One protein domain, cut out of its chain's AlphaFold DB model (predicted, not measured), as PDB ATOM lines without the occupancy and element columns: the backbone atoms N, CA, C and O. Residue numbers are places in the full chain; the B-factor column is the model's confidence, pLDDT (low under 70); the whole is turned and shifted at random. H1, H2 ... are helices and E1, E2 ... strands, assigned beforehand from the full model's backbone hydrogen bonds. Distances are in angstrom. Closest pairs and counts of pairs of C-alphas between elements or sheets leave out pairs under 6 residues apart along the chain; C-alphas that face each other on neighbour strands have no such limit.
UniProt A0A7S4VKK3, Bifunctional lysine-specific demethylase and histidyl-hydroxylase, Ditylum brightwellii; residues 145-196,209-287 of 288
ATOM      1  N   GLU A 145     -10.490  18.595 -25.834       77.06
ATOM      2  CA  GLU A 145     -10.692  18.943 -24.421       77.06
ATOM      3  C   GLU A 145      -9.760  20.081 -23.960       77.06
ATOM      4  O   GLU A 145     -10.212  21.019 -23.302       77.06
ATOM      5  N   ASP A 146      -8.492  20.074 -24.385       78.88
ATOM      6  CA  ASP A 146      -7.534  21.137 -24.048       78.88
ATOM      7  C   ASP A 146      -7.882  22.461 -24.744       78.88
ATOM      8  O   ASP A 146      -7.645  23.547 -24.210       78.88
ATOM      9  N   LYS A 147      -8.500  22.382 -25.932       81.81
ATOM     10  CA  LYS A 147      -8.982  23.563 -26.660       81.81
ATOM     11  C   LYS A 147     -10.149  24.229 -25.956       81.81
ATOM     12  O   LYS A 147     -10.102  25.439 -25.750       81.81
ATOM     13  N   GLU A 148     -11.152  23.447 -25.565       85.31
ATOM     14  CA  GLU A 148     -12.305  23.958 -24.825       85.31
ATOM     15  C   GLU A 148     -11.874  24.594 -23.495       85.31
ATOM     16  O   GLU A 148     -12.292  25.710 -23.189       85.31
ATOM     17  N   ALA A 149     -10.971  23.944 -22.750       85.62
ATOM     18  CA  ALA A 149     -10.479  24.461 -21.472       85.62
ATOM     19  C   ALA A 149      -9.738  25.806 -21.610       85.62
ATOM     20  O   ALA A 149      -9.894  26.700 -20.778       85.62
ATOM     21  N   HIS A 150      -8.934  25.975 -22.661       86.62
ATOM     22  CA  HIS A 150      -8.224  27.233 -22.912       86.62
ATOM     23  C   HIS A 150      -9.149  28.348 -23.404       86.62
ATOM     24  O   HIS A 150      -8.971  29.502 -23.020       86.62
ATOM     25  N   GLU A 151     -10.135  28.026 -24.243       87.06
ATOM     26  CA  GLU A 151     -11.148  28.991 -24.679       87.06
ATOM     27  C   GLU A 151     -11.996  29.482 -23.495       87.06
ATOM     28  O   GLU A 151     -12.247  30.684 -23.381       87.06
ATOM     29  N   GLU A 152     -12.372  28.582 -22.578       90.88
ATOM     30  CA  GLU A 152     -13.040  28.929 -21.319       90.88
ATOM     31  C   GLU A 152     -12.150  29.835 -20.454       90.88
ATOM     32  O   GLU A 152     -12.587  30.906 -20.030       90.88
ATOM     33  N   TRP A 153     -10.872  29.479 -20.279       90.12
ATOM     34  CA  TRP A 153      -9.916  30.292 -19.524       90.12
ATOM     35  C   TRP A 153      -9.733  31.704 -20.107       90.12
ATOM     36  O   TRP A 153      -9.754  32.680 -19.359       90.12
ATOM     37  N   ILE A 154      -9.591  31.846 -21.430       89.56
ATOM     38  CA  ILE A 154      -9.513  33.164 -22.082       89.56
ATOM     39  C   ILE A 154     -10.802  33.955 -21.871       89.56
ATOM     40  O   ILE A 154     -10.744  35.156 -21.600       89.56
ATOM     41  N   SER A 155     -11.958  33.301 -21.994       89.19
ATOM     42  CA  SER A 155     -13.255  33.939 -21.766       89.19
ATOM     43  C   SER A 155     -13.360  34.495 -20.341       89.19
ATOM     44  O   SER A 155     -13.838  35.617 -20.158       89.19
ATOM     45  N   ASP A 156     -12.859  33.765 -19.342       92.19
ATOM     46  CA  ASP A 156     -12.841  34.198 -17.940       92.19
ATOM     47  C   ASP A 156     -11.946  35.424 -17.692       92.19
ATOM     48  O   ASP A 156     -12.206  36.206 -16.775       92.19
ATOM     49  N   LEU A 157     -10.919  35.641 -18.522       90.00
ATOM     50  CA  LEU A 157     -10.066  36.834 -18.459       90.00
ATOM     51  C   LEU A 157     -10.751  38.101 -19.003       90.00
ATOM     52  O   LEU A 157     -10.254  39.210 -18.780       90.00
ATOM     53  N   GLY A 158     -11.872  37.970 -19.720       91.62
ATOM     54  CA  GLY A 158     -12.594  39.098 -20.311       91.62
ATOM     55  C   GLY A 158     -11.708  39.933 -21.243       91.62
ATOM     56  O   GLY A 158     -11.026  39.393 -22.115       91.62
ATOM     57  N   VAL A 159     -11.677  41.257 -21.037       92.06
ATOM     58  CA  VAL A 159     -10.871  42.191 -21.856       92.06
ATOM     59  C   VAL A 159      -9.371  41.877 -21.817       92.06
ATOM     60  O   VAL A 159      -8.650  42.177 -22.764       92.06
ATOM     61  N   TRP A 160      -8.892  41.235 -20.744       93.81
ATOM     62  CA  TRP A 160      -7.485  40.877 -20.567       93.81
ATOM     63  C   TRP A 160      -7.088  39.599 -21.315       93.81
ATOM     64  O   TRP A 160      -5.897  39.351 -21.499       93.81
ATOM     65  N   GLY A 161      -8.066  38.814 -21.777       90.44
ATOM     66  CA  GLY A 161      -7.849  37.636 -22.622       90.44
ATOM     67  C   GLY A 161      -7.583  37.981 -24.091       90.44
ATOM     68  O   GLY A 161      -7.088  37.141 -24.841       90.44
ATOM     69  N   ASN A 162      -7.868  39.218 -24.512       93.75
ATOM     70  CA  ASN A 162      -7.605  39.707 -25.861       93.75
ATOM     71  C   ASN A 162      -6.498  40.777 -25.830       93.75
ATOM     72  O   ASN A 162      -6.738  41.880 -25.337       93.75
ATOM     73  N   PRO A 163      -5.307  40.512 -26.404       95.19
ATOM     74  CA  PRO A 163      -4.187  41.452 -26.367       95.19
ATOM     75  C   PRO A 163      -4.517  42.862 -26.870       95.19
ATOM     76  O   PRO A 163      -4.060  43.843 -26.288       95.19
ATOM     77  N   LYS A 164      -5.348  42.975 -27.913       94.75
ATOM     78  CA  LYS A 164      -5.731  44.269 -28.498       94.75
ATOM     79  C   LYS A 164      -6.636  45.057 -27.566       94.75
ATOM     80  O   LYS A 164      -6.445  46.254 -27.369       94.75
ATOM     81  N   GLU A 165      -7.623  44.380 -26.987       94.75
ATOM     82  CA  GLU A 165      -8.562  44.998 -26.049       94.75
ATOM     83  C   GLU A 165      -7.847  45.398 -24.757       94.75
ATOM     84  O   GLU A 165      -8.031  46.521 -24.290       94.75
ATOM     85  N   ALA A 166      -6.962  44.544 -24.237       94.62
ATOM     86  CA  ALA A 166      -6.136  44.817 -23.065       94.62
ATOM     87  C   ALA A 166      -5.285  46.086 -23.238       94.62
ATOM     88  O   ALA A 166      -5.329  46.994 -22.405       94.62
ATOM     89  N   VAL A 167      -4.538  46.179 -24.345       93.56
ATOM     90  CA  VAL A 167      -3.704  47.353 -24.645       93.56
ATOM     91  C   VAL A 167      -4.571  48.595 -24.842       93.56
ATOM     92  O   VAL A 167      -4.276  49.642 -24.266       93.56
ATOM     93  N   GLN A 168      -5.680  48.492 -25.582       92.62
ATOM     94  CA  GLN A 168      -6.583  49.625 -25.794       92.62
ATOM     95  C   GLN A 168      -7.201  50.138 -24.485       92.62
ATOM     96  O   GLN A 168      -7.311  51.350 -24.298       92.62
ATOM     97  N   THR A 169      -7.574  49.236 -23.574       93.12
ATOM     98  CA  THR A 169      -8.139  49.565 -22.252       93.12
ATOM     99  C   THR A 169      -7.160  50.428 -21.455       93.12
ATOM    100  O   THR A 169      -7.512  51.500 -20.960       93.12
ATOM    101  N   ILE A 170      -5.881  50.062 -21.471       91.75
ATOM    102  CA  ILE A 170      -4.836  50.796 -20.751       91.75
ATOM    103  C   ILE A 170      -4.526  52.137 -21.398       91.75
ATOM    104  O   ILE A 170      -4.377  53.135 -20.696       91.75
ATOM    105  N   LEU A 171      -4.497  52.211 -22.729       88.00
ATOM    106  CA  LEU A 171      -4.323  53.484 -23.434       88.00
ATOM    107  C   LEU A 171      -5.498  54.452 -23.197       88.00
ATOM    108  O   LEU A 171      -5.315  55.678 -23.208       88.00
ATOM    109  N   ASN A 172      -6.691  53.926 -22.907       89.31
ATOM    110  CA  ASN A 172      -7.839  54.725 -22.477       89.31
ATOM    111  C   ASN A 172      -7.692  55.254 -21.036       89.31
ATOM    112  O   ASN A 172      -8.384  56.205 -20.677       89.31
ATOM    113  N   GLY A 173      -6.729  54.744 -20.261       88.00
ATOM    114  CA  GLY A 173      -6.483  55.116 -18.865       88.00
ATOM    115  C   GLY A 173      -7.186  54.206 -17.858       88.00
ATOM    116  O   GLY A 173      -7.371  54.604 -16.710       88.00
ATOM    117  N   GLU A 174      -7.600  53.012 -18.282       91.44
ATOM    118  CA  GLU A 174      -8.297  52.034 -17.449       91.44
ATOM    119  C   GLU A 174      -7.389  50.816 -17.201       91.44
ATOM    120  O   GLU A 174      -6.816  50.250 -18.131       91.44
ATOM    121  N   GLY A 175      -7.240  50.413 -15.936       92.31
ATOM    122  CA  GLY A 175      -6.389  49.287 -15.540       92.31
ATOM    123  C   GLY A 175      -4.885  49.502 -15.765       92.31
ATOM    124  O   GLY A 175      -4.396  50.627 -15.906       92.31
ATOM    125  N   CYS A 176      -4.124  48.407 -15.752       94.81
ATOM    126  CA  CYS A 176      -2.682  48.407 -15.985       94.81
ATOM    127  C   CYS A 176      -2.159  47.052 -16.508       94.81
ATOM    128  O   CYS A 176      -2.830  46.027 -16.390       94.81
ATOM    129  N   LEU A 177      -0.955  47.043 -17.099       95.50
ATOM    130  CA  LEU A 177      -0.215  45.817 -17.422       95.50
ATOM    131  C   LEU A 177       0.850  45.579 -16.357       95.50
ATOM    132  O   LEU A 177       1.581  46.492 -15.975       95.50
ATOM    133  N   TYR A 178       1.016  44.329 -15.955       95.31
ATOM    134  CA  TYR A 178       2.086  43.907 -15.071       95.31
ATOM    135  C   TYR A 178       3.068  42.983 -15.778       95.31
ATOM    136  O   TYR A 178       2.678  42.105 -16.545       95.31
ATOM    137  N   GLN A 179       4.351  43.132 -15.455       95.44
ATOM    138  CA  GLN A 179       5.365  42.151 -15.832       95.44
ATOM    139  C   GLN A 179       5.098  40.803 -15.151       95.44
ATOM    140  O   GLN A 179       5.010  40.727 -13.920       95.44
ATOM    141  N   ALA A 180       5.036  39.732 -15.944       92.88
ATOM    142  CA  ALA A 180       4.887  38.369 -15.447       92.88
ATOM    143  C   ALA A 180       6.035  37.965 -14.507       92.88
ATOM    144  O   ALA A 180       7.214  38.263 -14.729       92.88
ATOM    145  N   GLU A 181       5.696  37.260 -13.429       90.31
ATOM    146  CA  GLU A 181       6.660  36.915 -12.390       90.31
ATOM    147  C   GLU A 181       7.791  36.006 -12.887       90.31
ATOM    148  O   GLU A 181       7.618  34.995 -13.562       90.31
ATOM    149  N   GLY A 182       9.023  36.359 -12.535       88.69
ATOM    150  CA  GLY A 182      10.188  35.589 -12.959       88.69
ATOM    151  C   GLY A 182      10.462  35.649 -14.465       88.69
ATOM    152  O   GLY A 182      11.376  34.954 -14.913       88.69
ATOM    153  N   VAL A 183       9.727  36.431 -15.257       92.69
ATOM    154  CA  VAL A 183      10.165  36.836 -16.597       92.69
ATOM    155  C   VAL A 183      11.233  37.916 -16.445       92.69
ATOM    156  O   VAL A 183      11.152  38.772 -15.567       92.69
ATOM    157  N   VAL A 184      12.290  37.829 -17.250       93.88
ATOM    158  CA  VAL A 184      13.406  38.778 -17.195       93.88
ATOM    159  C   VAL A 184      13.280  39.752 -18.353       93.88
ATOM    160  O   VAL A 184      13.249  39.322 -19.508       93.88
ATOM    161  N   PHE A 185      13.264  41.039 -18.016       95.62
ATOM    162  CA  PHE A 185      13.270  42.158 -18.948       95.62
ATOM    163  C   PHE A 185      14.629  42.858 -18.899       95.62
ATOM    164  O   PHE A 185      15.227  43.015 -17.834       95.62
ATOM    165  N   ALA A 186      15.124  43.268 -20.058       95.44
ATOM    166  CA  ALA A 186      16.274  44.147 -20.195       95.44
ATOM    167  C   ALA A 186      16.103  44.991 -21.456       95.44
ATOM    168  O   ALA A 186      15.336  44.628 -22.345       95.44
ATOM    169  N   TYR A 187      16.833  46.094 -21.560       93.88
ATOM    170  CA  TYR A 187      16.855  46.886 -22.781       93.88
ATOM    171  C   TYR A 187      18.263  47.385 -23.088       93.88
ATOM    172  O   TYR A 187      19.105  47.497 -22.191       93.88
ATOM    173  N   SER A 188      18.509  47.691 -24.356       90.81
ATOM    174  CA  SER A 188      19.711  48.380 -24.811       90.81
ATOM    175  C   SER A 188      19.346  49.507 -25.770       90.81
ATOM    176  O   SER A 188      18.264  49.537 -26.364       90.81
ATOM    177  N   VAL A 189      20.252  50.478 -25.872       86.75
ATOM    178  CA  VAL A 189      20.152  51.590 -26.815       86.75
ATOM    179  C   VAL A 189      21.487  51.710 -27.521       86.75
ATOM    180  O   VAL A 189      22.523  51.888 -26.877       86.75
ATOM    181  N   THR A 190      21.461  51.622 -28.842       82.12
ATOM    182  CA  THR A 190      22.648  51.764 -29.684       82.12
ATOM    183  C   THR A 190      22.419  52.866 -30.713       82.12
ATOM    184  O   THR A 190      21.345  52.915 -31.316       82.12
ATOM    185  N   PRO A 191      23.392  53.764 -30.946       74.62
ATOM    186  CA  PRO A 191      23.277  54.742 -32.022       74.62
ATOM    187  C   PRO A 191      23.226  54.016 -33.371       74.62
ATOM    188  O   PRO A 191      23.978  53.065 -33.585       74.62
ATOM    189  N   SER A 192      22.380  54.464 -34.299       68.06
ATOM    190  CA  SER A 192      22.484  53.992 -35.677       68.06
ATOM    191  C   SER A 192      23.747  54.578 -36.308       68.06
ATOM    192  O   SER A 192      24.062  55.757 -36.120       68.06
ATOM    193  N   SER A 193      24.445  53.808 -37.135       59.09
ATOM    194  CA  SER A 193      25.492  54.387 -37.981       59.09
ATOM    195  C   SER A 193      24.922  55.490 -38.882       59.09
ATOM    196  O   SER A 193      23.817  55.327 -39.408       59.09
ATOM    197  N   PRO A 194      25.639  56.609 -39.098       50.88
ATOM    198  CA  PRO A 194      25.148  57.674 -39.960       50.88
ATOM    199  C   PRO A 194      24.929  57.140 -41.381       50.88
ATOM    200  O   PRO A 194      25.824  56.541 -41.989       50.88
ATOM    201  N   SER A 195      23.732  57.361 -41.934       45.91
ATOM    202  CA  SER A 195      23.503  57.200 -43.369       45.91
ATOM    203  C   SER A 195      24.506  58.083 -44.108       45.91
ATOM    204  O   SER A 195      24.687  59.237 -43.724       45.91
ATOM    205  N   LYS A 196      25.178  57.527 -45.127       45.44
ATOM    206  CA  LYS A 196      26.201  58.207 -45.939       45.44
ATOM    207  C   LYS A 196      25.849  59.681 -46.156       45.44
ATOM    208  O   LYS A 196      24.740  59.967 -46.602       45.44
ATOM    209  N   GLN A 209      19.606  61.927 -36.315       66.38
ATOM    210  CA  GLN A 209      20.318  60.787 -35.742       66.38
ATOM    211  C   GLN A 209      19.282  59.729 -35.390       66.38
ATOM    212  O   GLN A 209      18.361  60.013 -34.626       66.38
ATOM    213  N   GLN A 210      19.413  58.521 -35.939       75.56
ATOM    214  CA  GLN A 210      18.556  57.413 -35.527       75.56
ATOM    215  C   GLN A 210      19.193  56.686 -34.335       75.56
ATOM    216  O   GLN A 210      20.417  56.584 -34.200       75.56
ATOM    217  N   GLN A 211      18.350  56.190 -33.441       80.38
ATOM    218  CA  GLN A 211      18.725  55.291 -32.360       80.38
ATOM    219  C   GLN A 211      17.953  53.989 -32.501       80.38
ATOM    220  O   GLN A 211      16.777  53.977 -32.858       80.38
ATOM    221  N   ILE A 212      18.640  52.891 -32.219       85.12
ATOM    222  CA  ILE A 212      18.067  51.554 -32.192       85.12
ATOM    223  C   ILE A 212      17.832  51.209 -30.726       85.12
ATOM    224  O   ILE A 212      18.774  51.184 -29.928       85.12
ATOM    225  N   HIS A 213      16.575  50.957 -30.380       87.38
ATOM    226  CA  HIS A 213      16.140  50.539 -29.057       87.38
ATOM    227  C   HIS A 213      15.768  49.069 -29.113       87.38
ATOM    228  O   HIS A 213      14.938  48.671 -29.930       87.38
ATOM    229  N   ARG A 214      16.359  48.263 -28.232       92.06
ATOM    230  CA  ARG A 214      16.056  46.836 -28.156       92.06
ATOM    231  C   ARG A 214      15.508  46.472 -26.801       92.06
ATOM    232  O   ARG A 214      16.120  46.786 -25.785       92.06
ATOM    233  N   LEU A 215      14.378  45.781 -26.801       95.50
ATOM    234  CA  LEU A 215      13.812  45.138 -25.626       95.50
ATOM    235  C   LEU A 215      14.143  43.648 -25.678       95.50
ATOM    236  O   LEU A 215      13.893  42.982 -26.682       95.50
ATOM    237  N   PHE A 216      14.653  43.115 -24.577       97.06
ATOM    238  CA  PHE A 216      14.922  41.698 -24.403       97.06
ATOM    239  C   PHE A 216      13.991  41.130 -23.343       97.06
ATOM    240  O   PHE A 216      14.010  41.582 -22.197       97.06
ATOM    241  N   VAL A 217      13.188  40.135 -23.719       96.81
ATOM    242  CA  VAL A 217      12.198  39.525 -22.821       96.81
ATOM    243  C   VAL A 217      12.275  38.016 -22.923       96.81
ATOM    244  O   VAL A 217      11.984  37.431 -23.967       96.81
ATOM    245  N   ASN A 218      12.672  37.371 -21.828       94.50
ATOM    246  CA  ASN A 218      12.726  35.910 -21.735       94.50
ATOM    247  C   ASN A 218      13.546  35.230 -22.861       94.50
ATOM    248  O   ASN A 218      13.196  34.139 -23.305       94.50
ATOM    249  N   GLY A 219      14.612  35.871 -23.356       93.75
ATOM    250  CA  GLY A 219      15.426  35.376 -24.477       93.75
ATOM    251  C   GLY A 219      14.945  35.794 -25.875       93.75
ATOM    252  O   GLY A 219      15.625  35.503 -26.858       93.75
ATOM    253  N   ASN A 220      13.818  36.502 -25.983       94.69
ATOM    254  CA  ASN A 220      13.361  37.149 -27.216       94.69
ATOM    255  C   ASN A 220      13.958  38.555 -27.339       94.69
ATOM    256  O   ASN A 220      14.369  39.139 -26.337       94.69
ATOM    257  N   MET A 221      13.987  39.097 -28.558       95.19
ATOM    258  CA  MET A 221      14.426  40.466 -28.834       95.19
ATOM    259  C   MET A 221      13.397  41.169 -29.716       95.19
ATOM    260  O   MET A 221      12.891  40.571 -30.665       95.19
ATOM    261  N   TYR A 222      13.124  42.424 -29.385       93.69
ATOM    262  CA  TYR A 222      12.262  43.336 -30.122       93.69
ATOM    263  C   TYR A 222      13.042  44.606 -30.408       93.69
ATOM    264  O   TYR A 222      13.706  45.114 -29.507       93.69
ATOM    265  N   GLU A 223      12.962  45.116 -31.630       90.62
ATOM    266  CA  GLU A 223      13.734  46.272 -32.079       90.62
ATOM    267  C   GLU A 223      12.797  47.378 -32.567       90.62
ATOM    268  O   GLU A 223      11.878  47.115 -33.340       90.62
ATOM    269  N   ILE A 224      13.042  48.605 -32.107       85.94
ATOM    270  CA  ILE A 224      12.344  49.822 -32.531       85.94
ATOM    271  C   ILE A 224      13.402  50.861 -32.909       85.94
ATOM    272  O   ILE A 224      14.349  51.099 -32.153       85.94
ATOM    273  N   VAL A 225      13.243  51.488 -34.073       83.19
ATOM    274  CA  VAL A 225      14.153  52.531 -34.564       83.19
ATOM    275  C   VAL A 225      13.491  53.891 -34.389       83.19
ATOM    276  O   VAL A 225      12.445  54.160 -34.972       83.19
ATOM    277  N   ALA A 226      14.109  54.766 -33.600       75.44
ATOM    278  CA  ALA A 226      13.603  56.106 -33.328       75.44
ATOM    279  C   ALA A 226      14.496  57.170 -33.980       75.44
ATOM    280  O   ALA A 226      15.716  57.153 -33.811       75.44
ATOM    281  N   SER A 227      13.894  58.124 -34.693       70.25
ATOM    282  CA  SER A 227      14.584  59.329 -35.167       70.25
ATOM    283  C   SER A 227      14.613  60.389 -34.067       70.25
ATOM    284  O   SER A 227      13.570  60.748 -33.523       70.25
ATOM    285  N   ILE A 228      15.795  60.925 -33.764       64.94
ATOM    286  CA  ILE A 228      15.976  62.013 -32.798       64.94
ATOM    287  C   ILE A 228      16.276  63.311 -33.546       64.94
ATOM    288  O   ILE A 228      17.182  63.373 -34.383       64.94
ATOM    289  N   TYR A 229      15.526  64.363 -33.212       56.16
ATOM    290  CA  TYR A 229      15.773  65.730 -33.666       56.16
ATOM    291  C   TYR A 229      16.380  66.549 -32.513       56.16
ATOM    292  O   TYR A 229      15.858  66.536 -31.404       56.16
ATOM    293  N   ASP A 230      17.492  67.251 -32.765       45.97
ATOM    294  CA  ASP A 230      18.249  67.993 -31.742       45.97
ATOM    295  C   ASP A 230      17.394  68.944 -30.866       45.97
ATOM    296  O   ASP A 230      16.601  69.742 -31.376       45.97
ATOM    297  N   ASN A 231      17.725  68.945 -29.564       45.06
ATOM    298  CA  ASN A 231      17.363  69.872 -28.473       45.06
ATOM    299  C   ASN A 231      16.048  69.707 -27.696       45.06
ATOM    300  O   ASN A 231      15.805  70.486 -26.772       45.06
ATOM    301  N   THR A 232      15.287  68.648 -27.923       46.75
ATOM    302  CA  THR A 232      14.379  68.113 -26.902       46.75
ATOM    303  C   THR A 232      14.808  66.681 -26.621       46.75
ATOM    304  O   THR A 232      15.056  65.904 -27.537       46.75
ATOM    305  N   ASN A 233      14.946  66.320 -25.344       45.94
ATOM    306  CA  ASN A 233      14.880  64.920 -24.928       45.94
ATOM    307  C   ASN A 233      13.465  64.415 -25.275       45.94
ATOM    308  O   ASN A 233      12.680  64.205 -24.366       45.94
ATOM    309  N   ASP A 234      13.079  64.304 -26.544       46.22
ATOM    310  CA  ASP A 234      11.821  63.669 -26.944       46.22
ATOM    311  C   ASP A 234      12.078  62.154 -26.959       46.22
ATOM    312  O   ASP A 234      12.215  61.531 -28.003       46.22
ATOM    313  N   SER A 235      12.408  61.522 -25.827       51.34
ATOM    314  CA  SER A 235      11.497  60.987 -24.795       51.34
ATOM    315  C   SER A 235      10.305  60.215 -25.358       51.34
ATOM    316  O   SER A 235      10.183  59.045 -25.041       51.34
ATOM    317  N   LEU A 236       9.465  60.759 -26.240       49.72
ATOM    318  CA  LEU A 236       8.183  60.118 -26.583       49.72
ATOM    319  C   LEU A 236       8.287  58.744 -27.286       49.72
ATOM    320  O   LEU A 236       7.473  57.870 -27.007       49.72
ATOM    321  N   ALA A 237       9.297  58.500 -28.132       48.50
ATOM    322  CA  ALA A 237       9.496  57.183 -28.770       48.50
ATOM    323  C   ALA A 237      10.362  56.215 -27.934       48.50
ATOM    324  O   ALA A 237      10.296  55.000 -28.104       48.50
ATOM    325  N   VAL A 238      11.170  56.753 -27.014       56.62
ATOM    326  CA  VAL A 238      12.166  56.011 -26.216       56.62
ATOM    327  C   VAL A 238      11.611  55.592 -24.849       56.62
ATOM    328  O   VAL A 238      12.005  54.562 -24.297       56.62
ATOM    329  N   HIS A 239      10.676  56.381 -24.316       66.44
ATOM    330  CA  HIS A 239      10.007  56.166 -23.036       66.44
ATOM    331  C   HIS A 239       9.326  54.796 -22.944       66.44
ATOM    332  O   HIS A 239       9.521  54.137 -21.927       66.44
ATOM    333  N   PRO A 240       8.627  54.282 -23.977       77.81
ATOM    334  CA  PRO A 240       7.865  53.047 -23.824       77.81
ATOM    335  C   PRO A 240       8.708  51.788 -23.630       77.81
ATOM    336  O   PRO A 240       8.419  50.999 -22.740       77.81
ATOM    337  N   VAL A 241       9.775  51.597 -24.414       85.44
ATOM    338  CA  VAL A 241      10.666  50.427 -24.264       85.44
ATOM    339  C   VAL A 241      11.359  50.452 -22.903       85.44
ATOM    340  O   VAL A 241      11.469  49.426 -22.230       85.44
ATOM    341  N   CYS A 242      11.795  51.640 -22.481       84.75
ATOM    342  CA  CYS A 242      12.406  51.847 -21.177       84.75
ATOM    343  C   CYS A 242      11.410  51.580 -20.036       84.75
ATOM    344  O   CYS A 242      11.758  50.888 -19.079       84.75
ATOM    345  N   ALA A 243      10.175  52.076 -20.157       88.31
ATOM    346  CA  ALA A 243       9.102  51.848 -19.197       88.31
ATOM    347  C   ALA A 243       8.787  50.354 -19.094       88.31
ATOM    348  O   ALA A 243       8.870  49.796 -18.005       88.31
ATOM    349  N   ILE A 244       8.572  49.667 -20.225       92.25
ATOM    350  CA  ILE A 244       8.317  48.217 -20.257       92.25
ATOM    351  C   ILE A 244       9.427  47.438 -19.557       92.25
ATOM    352  O   ILE A 244       9.135  46.448 -18.897       92.25
ATOM    353  N   ALA A 245      10.693  47.846 -19.687       92.44
ATOM    354  CA  ALA A 245      11.805  47.138 -19.061       92.44
ATOM    355  C   ALA A 245      11.943  47.409 -17.552       92.44
ATOM    356  O   ALA A 245      12.341  46.510 -16.811       92.44
ATOM    357  N   ASN A 246      11.649  48.630 -17.096       89.94
ATOM    358  CA  ASN A 246      11.957  49.077 -15.733       89.94
ATOM    359  C   ASN A 246      10.748  49.110 -14.792       89.94
ATOM    360  O   ASN A 246      10.918  49.024 -13.574       89.94
ATOM    361  N   GLU A 247       9.538  49.249 -15.325       91.12
ATOM    362  CA  GLU A 247       8.323  49.402 -14.537       91.12
ATOM    363  C   GLU A 247       7.591  48.071 -14.428       91.12
ATOM    364  O   GLU A 247       7.216  47.441 -15.416       91.12
ATOM    365  N   ARG A 248       7.356  47.635 -13.186       90.38
ATOM    366  CA  ARG A 248       6.587  46.414 -12.933       90.38
ATOM    367  C   ARG A 248       5.102  46.595 -13.247       90.38
ATOM    368  O   ARG A 248       4.460  45.609 -13.586       90.38
ATOM    369  N   ARG A 249       4.584  47.816 -13.088       93.38
ATOM    370  CA  ARG A 249       3.195  48.221 -13.333       93.38
ATOM    371  C   ARG A 249       3.203  49.304 -14.403       93.38
ATOM    372  O   ARG A 249       3.806  50.344 -14.173       93.38
ATOM    373  N   LEU A 250       2.532  49.052 -15.516       92.56
ATOM    374  CA  LEU A 250       2.490  49.913 -16.690       92.56
ATOM    375  C   LEU A 250       1.078  50.468 -16.857       92.56
ATOM    376  O   LEU A 250       0.129  49.707 -17.051       92.56
ATOM    377  N   THR A 251       0.941  51.785 -16.801       90.88
ATOM    378  CA  THR A 251      -0.316  52.488 -17.085       90.88
ATOM    379  C   THR A 251      -0.154  53.410 -18.281       90.88
ATOM    380  O   THR A 251       0.913  53.494 -18.886       90.88
ATOM    381  N   LYS A 252      -1.212  54.139 -18.629       87.25
ATOM    382  CA  LYS A 252      -1.151  55.189 -19.644       87.25
ATOM    383  C   LYS A 252      -0.013  56.183 -19.393       87.25
ATOM    384  O   LYS A 252       0.693  56.552 -20.330       87.25
ATOM    385  N   GLU A 253       0.191  56.575 -18.139       84.06
ATOM    386  CA  GLU A 253       1.217  57.539 -17.724       84.06
ATOM    387  C   GLU A 253       2.641  56.982 -17.892       84.06
ATOM    388  O   GLU A 253       3.571  57.740 -18.156       84.06
ATOM    389  N   SER A 254       2.811  55.652 -17.836       83.56
ATOM    390  CA  SER A 254       4.077  54.974 -18.163       83.56
ATOM    391  C   SER A 254       4.481  55.143 -19.630       83.56
ATOM    392  O   SER A 254       5.628  54.894 -19.996       83.56
ATOM    393  N   PHE A 255       3.557  55.548 -20.502       78.62
ATOM    394  CA  PHE A 255       3.798  55.684 -21.937       78.62
ATOM    395  C   PHE A 255       3.660  57.119 -22.444       78.62
ATOM    396  O   PHE A 255       4.347  57.495 -23.393       78.62
ATOM    397  N   ILE A 256       2.787  57.913 -21.824       72.06
ATOM    398  CA  ILE A 256       2.440  59.269 -22.246       72.06
ATOM    399  C   ILE A 256       2.682  60.221 -21.062       72.06
ATOM    400  O   ILE A 256       1.905  60.193 -20.110       72.06
ATOM    401  N   PRO A 257       3.727  61.070 -21.099       62.81
ATOM    402  CA  PRO A 257       3.984  62.051 -20.044       62.81
ATOM    403  C   PRO A 257       2.877  63.118 -19.953       62.81
ATOM    404  O   PRO A 257       2.425  63.623 -20.981       62.81
ATOM    405  N   ASP A 258       2.519  63.531 -18.731       55.09
ATOM    406  CA  ASP A 258       1.418  64.470 -18.420       55.09
ATOM    407  C   ASP A 258       1.486  65.837 -19.138       55.09
ATOM    408  O   ASP A 258       0.460  66.488 -19.333       55.09
ATOM    409  N   ASP A 259       2.684  66.290 -19.523       52.81
ATOM    410  CA  ASP A 259       2.936  67.628 -20.090       52.81
ATOM    411  C   ASP A 259       2.959  67.651 -21.634       52.81
ATOM    412  O   ASP A 259       3.121  68.706 -22.255       52.81
ATOM    413  N   ALA A 260       2.805  66.493 -22.285       53.88
ATOM    414  CA  ALA A 260       2.706  66.425 -23.734       53.88
ATOM    415  C   ALA A 260       1.271  66.773 -24.145       53.88
ATOM    416  O   ALA A 260       0.346  65.985 -23.951       53.88
ATOM    417  N   ALA A 261       1.080  67.968 -24.713       49.44
ATOM    418  CA  ALA A 261      -0.160  68.326 -25.390       49.44
ATOM    419  C   ALA A 261      -0.591  67.153 -26.286       49.44
ATOM    420  O   ALA A 261       0.162  66.756 -27.172       49.44
ATOM    421  N   LEU A 262      -1.763  66.583 -25.979       50.41
ATOM    422  CA  LEU A 262      -2.460  65.547 -26.740       50.41
ATOM    423  C   LEU A 262      -2.169  65.673 -28.241       50.41
ATOM    424  O   LEU A 262      -2.734  66.559 -28.865       50.41
ATOM    425  N   GLU A 263      -1.288  64.822 -28.775       40.78
ATOM    426  CA  GLU A 263      -1.236  64.330 -30.166       40.78
ATOM    427  C   GLU A 263       0.149  63.742 -30.465       40.78
ATOM    428  O   GLU A 263       1.006  64.312 -31.133       40.78
ATOM    429  N   GLY A 264       0.341  62.534 -29.955       49.16
ATOM    430  CA  GLY A 264       1.392  61.617 -30.357       49.16
ATOM    431  C   GLY A 264       0.925  60.237 -29.943       49.16
ATOM    432  O   GLY A 264       1.327  59.753 -28.891       49.16
ATOM    433  N   LEU A 265      -0.026  59.667 -30.696       54.88
ATOM    434  CA  LEU A 265      -0.410  58.265 -30.535       54.88
ATOM    435  C   LEU A 265       0.876  57.450 -30.398       54.88
ATOM    436  O   LEU A 265       1.800  57.649 -31.192       54.88
ATOM    437  N   MET A 266       0.939  56.574 -29.392       69.19
ATOM    438  CA  MET A 266       1.980  55.552 -29.346       69.19
ATOM    439  C   MET A 266       2.157  54.981 -30.750       69.19
ATOM    440  O   MET A 266       1.158  54.713 -31.424       69.19
ATOM    441  N   SER A 267       3.403  54.860 -31.215       77.31
ATOM    442  CA  SER A 267       3.627  54.347 -32.563       77.31
ATOM    443  C   SER A 267       2.981  52.969 -32.690       77.31
ATOM    444  O   SER A 267       2.954  52.188 -31.734       77.31
ATOM    445  N   GLU A 268       2.461  52.663 -33.878       83.75
ATOM    446  CA  GLU A 268       1.855  51.358 -34.161       83.75
ATOM    447  C   GLU A 268       2.831  50.213 -33.834       83.75
ATOM    448  O   GLU A 268       2.428  49.173 -33.330       83.75
ATOM    449  N   GLU A 269       4.137  50.442 -34.010       85.75
ATOM    450  CA  GLU A 269       5.204  49.520 -33.611       85.75
ATOM    451  C   GLU A 269       5.200  49.203 -32.109       85.75
ATOM    452  O   GLU A 269       5.336  48.040 -31.730       85.75
ATOM    453  N   VAL A 270       5.016  50.205 -31.243       85.88
ATOM    454  CA  VAL A 270       4.978  49.984 -29.792       85.88
ATOM    455  C   VAL A 270       3.663  49.336 -29.362       85.88
ATOM    456  O   VAL A 270       3.667  48.491 -28.470       85.88
ATOM    457  N   ILE A 271       2.545  49.688 -30.001       89.75
ATOM    458  CA  ILE A 271       1.255  49.029 -29.749       89.75
ATOM    459  C   ILE A 271       1.364  47.542 -30.105       89.75
ATOM    460  O   ILE A 271       1.085  46.694 -29.263       89.75
ATOM    461  N   ASN A 272       1.880  47.224 -31.295       92.38
ATOM    462  CA  ASN A 272       2.114  45.846 -31.734       92.38
ATOM    463  C   ASN A 272       3.078  45.097 -30.799       92.38
ATOM    464  O   ASN A 272       2.880  43.913 -30.531       92.38
ATOM    465  N   LEU A 273       4.108  45.775 -30.278       93.06
ATOM    466  CA  LEU A 273       4.998  45.212 -29.263       93.06
ATOM    467  C   LEU A 273       4.227  44.839 -27.991       93.06
ATOM    468  O   LEU A 273       4.353  43.714 -27.521       93.06
ATOM    469  N   LEU A 274       3.434  45.756 -27.431       94.00
ATOM    470  CA  LEU A 274       2.643  45.489 -26.226       94.00
ATOM    471  C   LEU A 274       1.648  44.344 -26.448       94.00
ATOM    472  O   LEU A 274       1.557  43.456 -25.602       94.00
ATOM    473  N   GLU A 275       0.960  44.331 -27.591       95.38
ATOM    474  CA  GLU A 275       0.046  43.251 -27.969       95.38
ATOM    475  C   GLU A 275       0.771  41.897 -28.011       95.38
ATOM    476  O   GLU A 275       0.284  40.929 -27.431       95.38
ATOM    477  N   ASP A 276       1.957  41.812 -28.621       95.44
ATOM    478  CA  ASP A 276       2.734  40.566 -28.663       95.44
ATOM    479  C   ASP A 276       3.230  40.134 -27.272       95.44
ATOM    480  O   ASP A 276       3.192  38.947 -26.940       95.44
ATOM    481  N   LEU A 277       3.651  41.081 -26.423       96.12
ATOM    482  CA  LEU A 277       4.059  40.785 -25.047       96.12
ATOM    483  C   LEU A 277       2.891  40.252 -24.204       96.12
ATOM    484  O   LEU A 277       3.096  39.331 -23.412       96.12
ATOM    485  N   VAL A 278       1.684  40.799 -24.375       96.38
ATOM    486  CA  VAL A 278       0.465  40.295 -23.721       96.38
ATOM    487  C   VAL A 278       0.088  38.926 -24.278       96.38
ATOM    488  O   VAL A 278      -0.142  37.989 -23.518       96.38
ATOM    489  N   ALA A 279       0.117  38.761 -25.601       94.94
ATOM    490  CA  ALA A 279      -0.222  37.502 -26.255       94.94
ATOM    491  C   ALA A 279       0.684  36.340 -25.810       94.94
ATOM    492  O   ALA A 279       0.208  35.224 -25.612       94.94
ATOM    493  N   LYS A 280       1.977  36.610 -25.593       93.50
ATOM    494  CA  LYS A 280       2.965  35.643 -25.079       93.50
ATOM    495  C   LYS A 280       2.940  35.467 -23.557       93.50
ATOM    496  O   LYS A 280       3.746  34.703 -23.029       93.50
ATOM    497  N   GLY A 281       2.076  36.193 -22.845       93.81
ATOM    498  CA  GLY A 281       1.980  36.150 -21.386       93.81
ATOM    499  C   GLY A 281       3.138  36.825 -20.649       93.81
ATOM    500  O   GLY A 281       3.305  36.627 -19.448       93.81
ATOM    501  N   PHE A 282       3.976  37.610 -21.335       95.56
ATOM    502  CA  PHE A 282       5.035  38.385 -20.679       95.56
ATOM    503  C   PHE A 282       4.473  39.565 -19.894       95.56
ATOM    504  O   PHE A 282       5.035  39.933 -18.859       95.56
ATOM    505  N   LEU A 283       3.367  40.127 -20.372       96.06
ATOM    506  CA  LEU A 283       2.578  41.127 -19.674       96.06
ATOM    507  C   LEU A 283       1.173  40.576 -19.424       96.06
ATOM    508  O   LEU A 283       0.614  39.912 -20.292       96.06
ATOM    509  N   TYR A 284       0.597  40.859 -18.260       92.75
ATOM    510  CA  TYR A 284      -0.787  40.505 -17.947       92.75
ATOM    511  C   TYR A 284      -1.562  41.739 -17.500       92.75
ATOM    512  O   TYR A 284      -1.032  42.593 -16.791       92.75
ATOM    513  N   GLY A 285      -2.809  41.837 -17.948       92.25
ATOM    514  CA  GLY A 285      -3.685  42.947 -17.614       92.25
ATOM    515  C   GLY A 285      -4.379  42.784 -16.267       92.25
ATOM    516  O   GLY A 285      -4.642  41.666 -15.822       92.25
ATOM    517  N   SER A 286      -4.662  43.905 -15.612       89.94
ATOM    518  CA  SER A 286      -5.442  43.964 -14.377       89.94
ATOM    519  C   SER A 286      -6.219  45.273 -14.286       89.94
ATOM    520  O   SER A 286      -5.783  46.299 -14.805       89.94
ATOM    521  N   GLU A 287      -7.369  45.245 -13.613       88.25
ATOM    522  CA  GLU A 287      -8.164  46.448 -13.330       88.25
ATOM    523  C   GLU A 287      -7.535  47.336 -12.239       88.25
ATOM    524  O   GLU A 287      -7.812  48.536 -12.202       88.25
TER     525      GLU A 287
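What this domain is: This is residues 145 to 196 and 209 to 287 of the 288 residues of the protein "Bifunctional lysine-specific demethylase and histidyl-hydroxylase" of Ditylum brightwellii (UniProt A0A7S4VKK3). An elongated body has a twisted three-stranded sheet, E2, E3 and E4, at one end and a helical arm, H1, at the other, whose residues 145 to 150 stick out free. H5 lies in between, reaching from over the edge strand E4 to a small two-stranded sheet, E1 and E5, with H3 packed over that small sheet, while H4 covers E2 and E3 on the same face of the three-stranded sheet as H5. The printed part has 131 residues, with five named helices and five named strands in the order H1 H2 H3 E1 E2 E3 E4 H4 H5 E5, a mixed class of helices and strands. Both sheets, in the orders E2 E3 E4 and E1 E5, are antiparallel. The whole is compact, with a radius of gyration of the C-alphas of 16.2 A, and spans 58 by 34 by 24 A.

Where its parts are: H1, residues 145 to 156, begins with C-alpha 145 at (-10.692, 18.943, -24.421) and is 16.7 A long. H2 is residues 158 to 161, and H3 is residues 163 to 171, 12.4 A. E1 is residues 176 to 179, and E2 is residues 185 to 191, 20.7 A. After the cut come E3, residues 209 to 217, 26.2 A, beginning at (20.318, 60.787, -35.742), and E4, residues 220 to 228, 25.6 A. H4 is residues 239 to 246, and H5 is residues 268 to 279, 16.1 A. E5, residues 283 to 286, ends with C-alpha 286 at (-5.442, 43.964, -14.377).

How they stand to each other: The sheet E2 E3 E4 is twisted, its C-alphas up to 4.3 A off the best plane. N 188 and O 214 are 2.9 A apart between E2 and E3; in the hairpin E3 and E4, N 213 and O 224 are 2.8 A apart, both within hydrogen-bond range. H4 and H5 are on the same face, making two layers, helices over one face of a sheet. H4 lies over E2 and E3 at a height over the sheet of 8.5 A; the closest C-alphas of H4 and E2 are Ala 245 and Phe 185, 5.2 A. H5 lies over E4, along it at 17 degrees on the local plane. H5 and H3 touch at Glu 275 and Pro 163, C-alphas 4.9 A apart, at a steep tilt of 60 degrees, opposite ways. Between E1 and E5, N 178 and O 284 are within hydrogen-bond range at 2.8 A. H2 and H3 touch only at the corner, the C-alphas of Trp 160 and Ala 166 being closest at 4.9 A; H1 and H2 are close but not clearly touching, the closest C-alphas being those of Ile 154 and Gly 161, 4.8 A. Every O i to N i+4 pair is within hydrogen-bond range in H1, H3, H4 and H5; H2 is too short for such a pair.

The domain as a whole: The C-alphas of Glu 145 and Asn 231, the two farthest apart, are 58.3 A apart. Residues 197 to 208 are not printed, and C-alphas 196 and 209 are 12.1 A apart across the cut. The link H4 to H5, residues 247 to 267, is long; in it residues 249 to 250 pair antiparallel with residues 177 to 178 of E1. The mean pLDDT of the printed part is 81.9, and it is under 70 at residues 192 to 196, 209, 228 to 239 and 257 to 266.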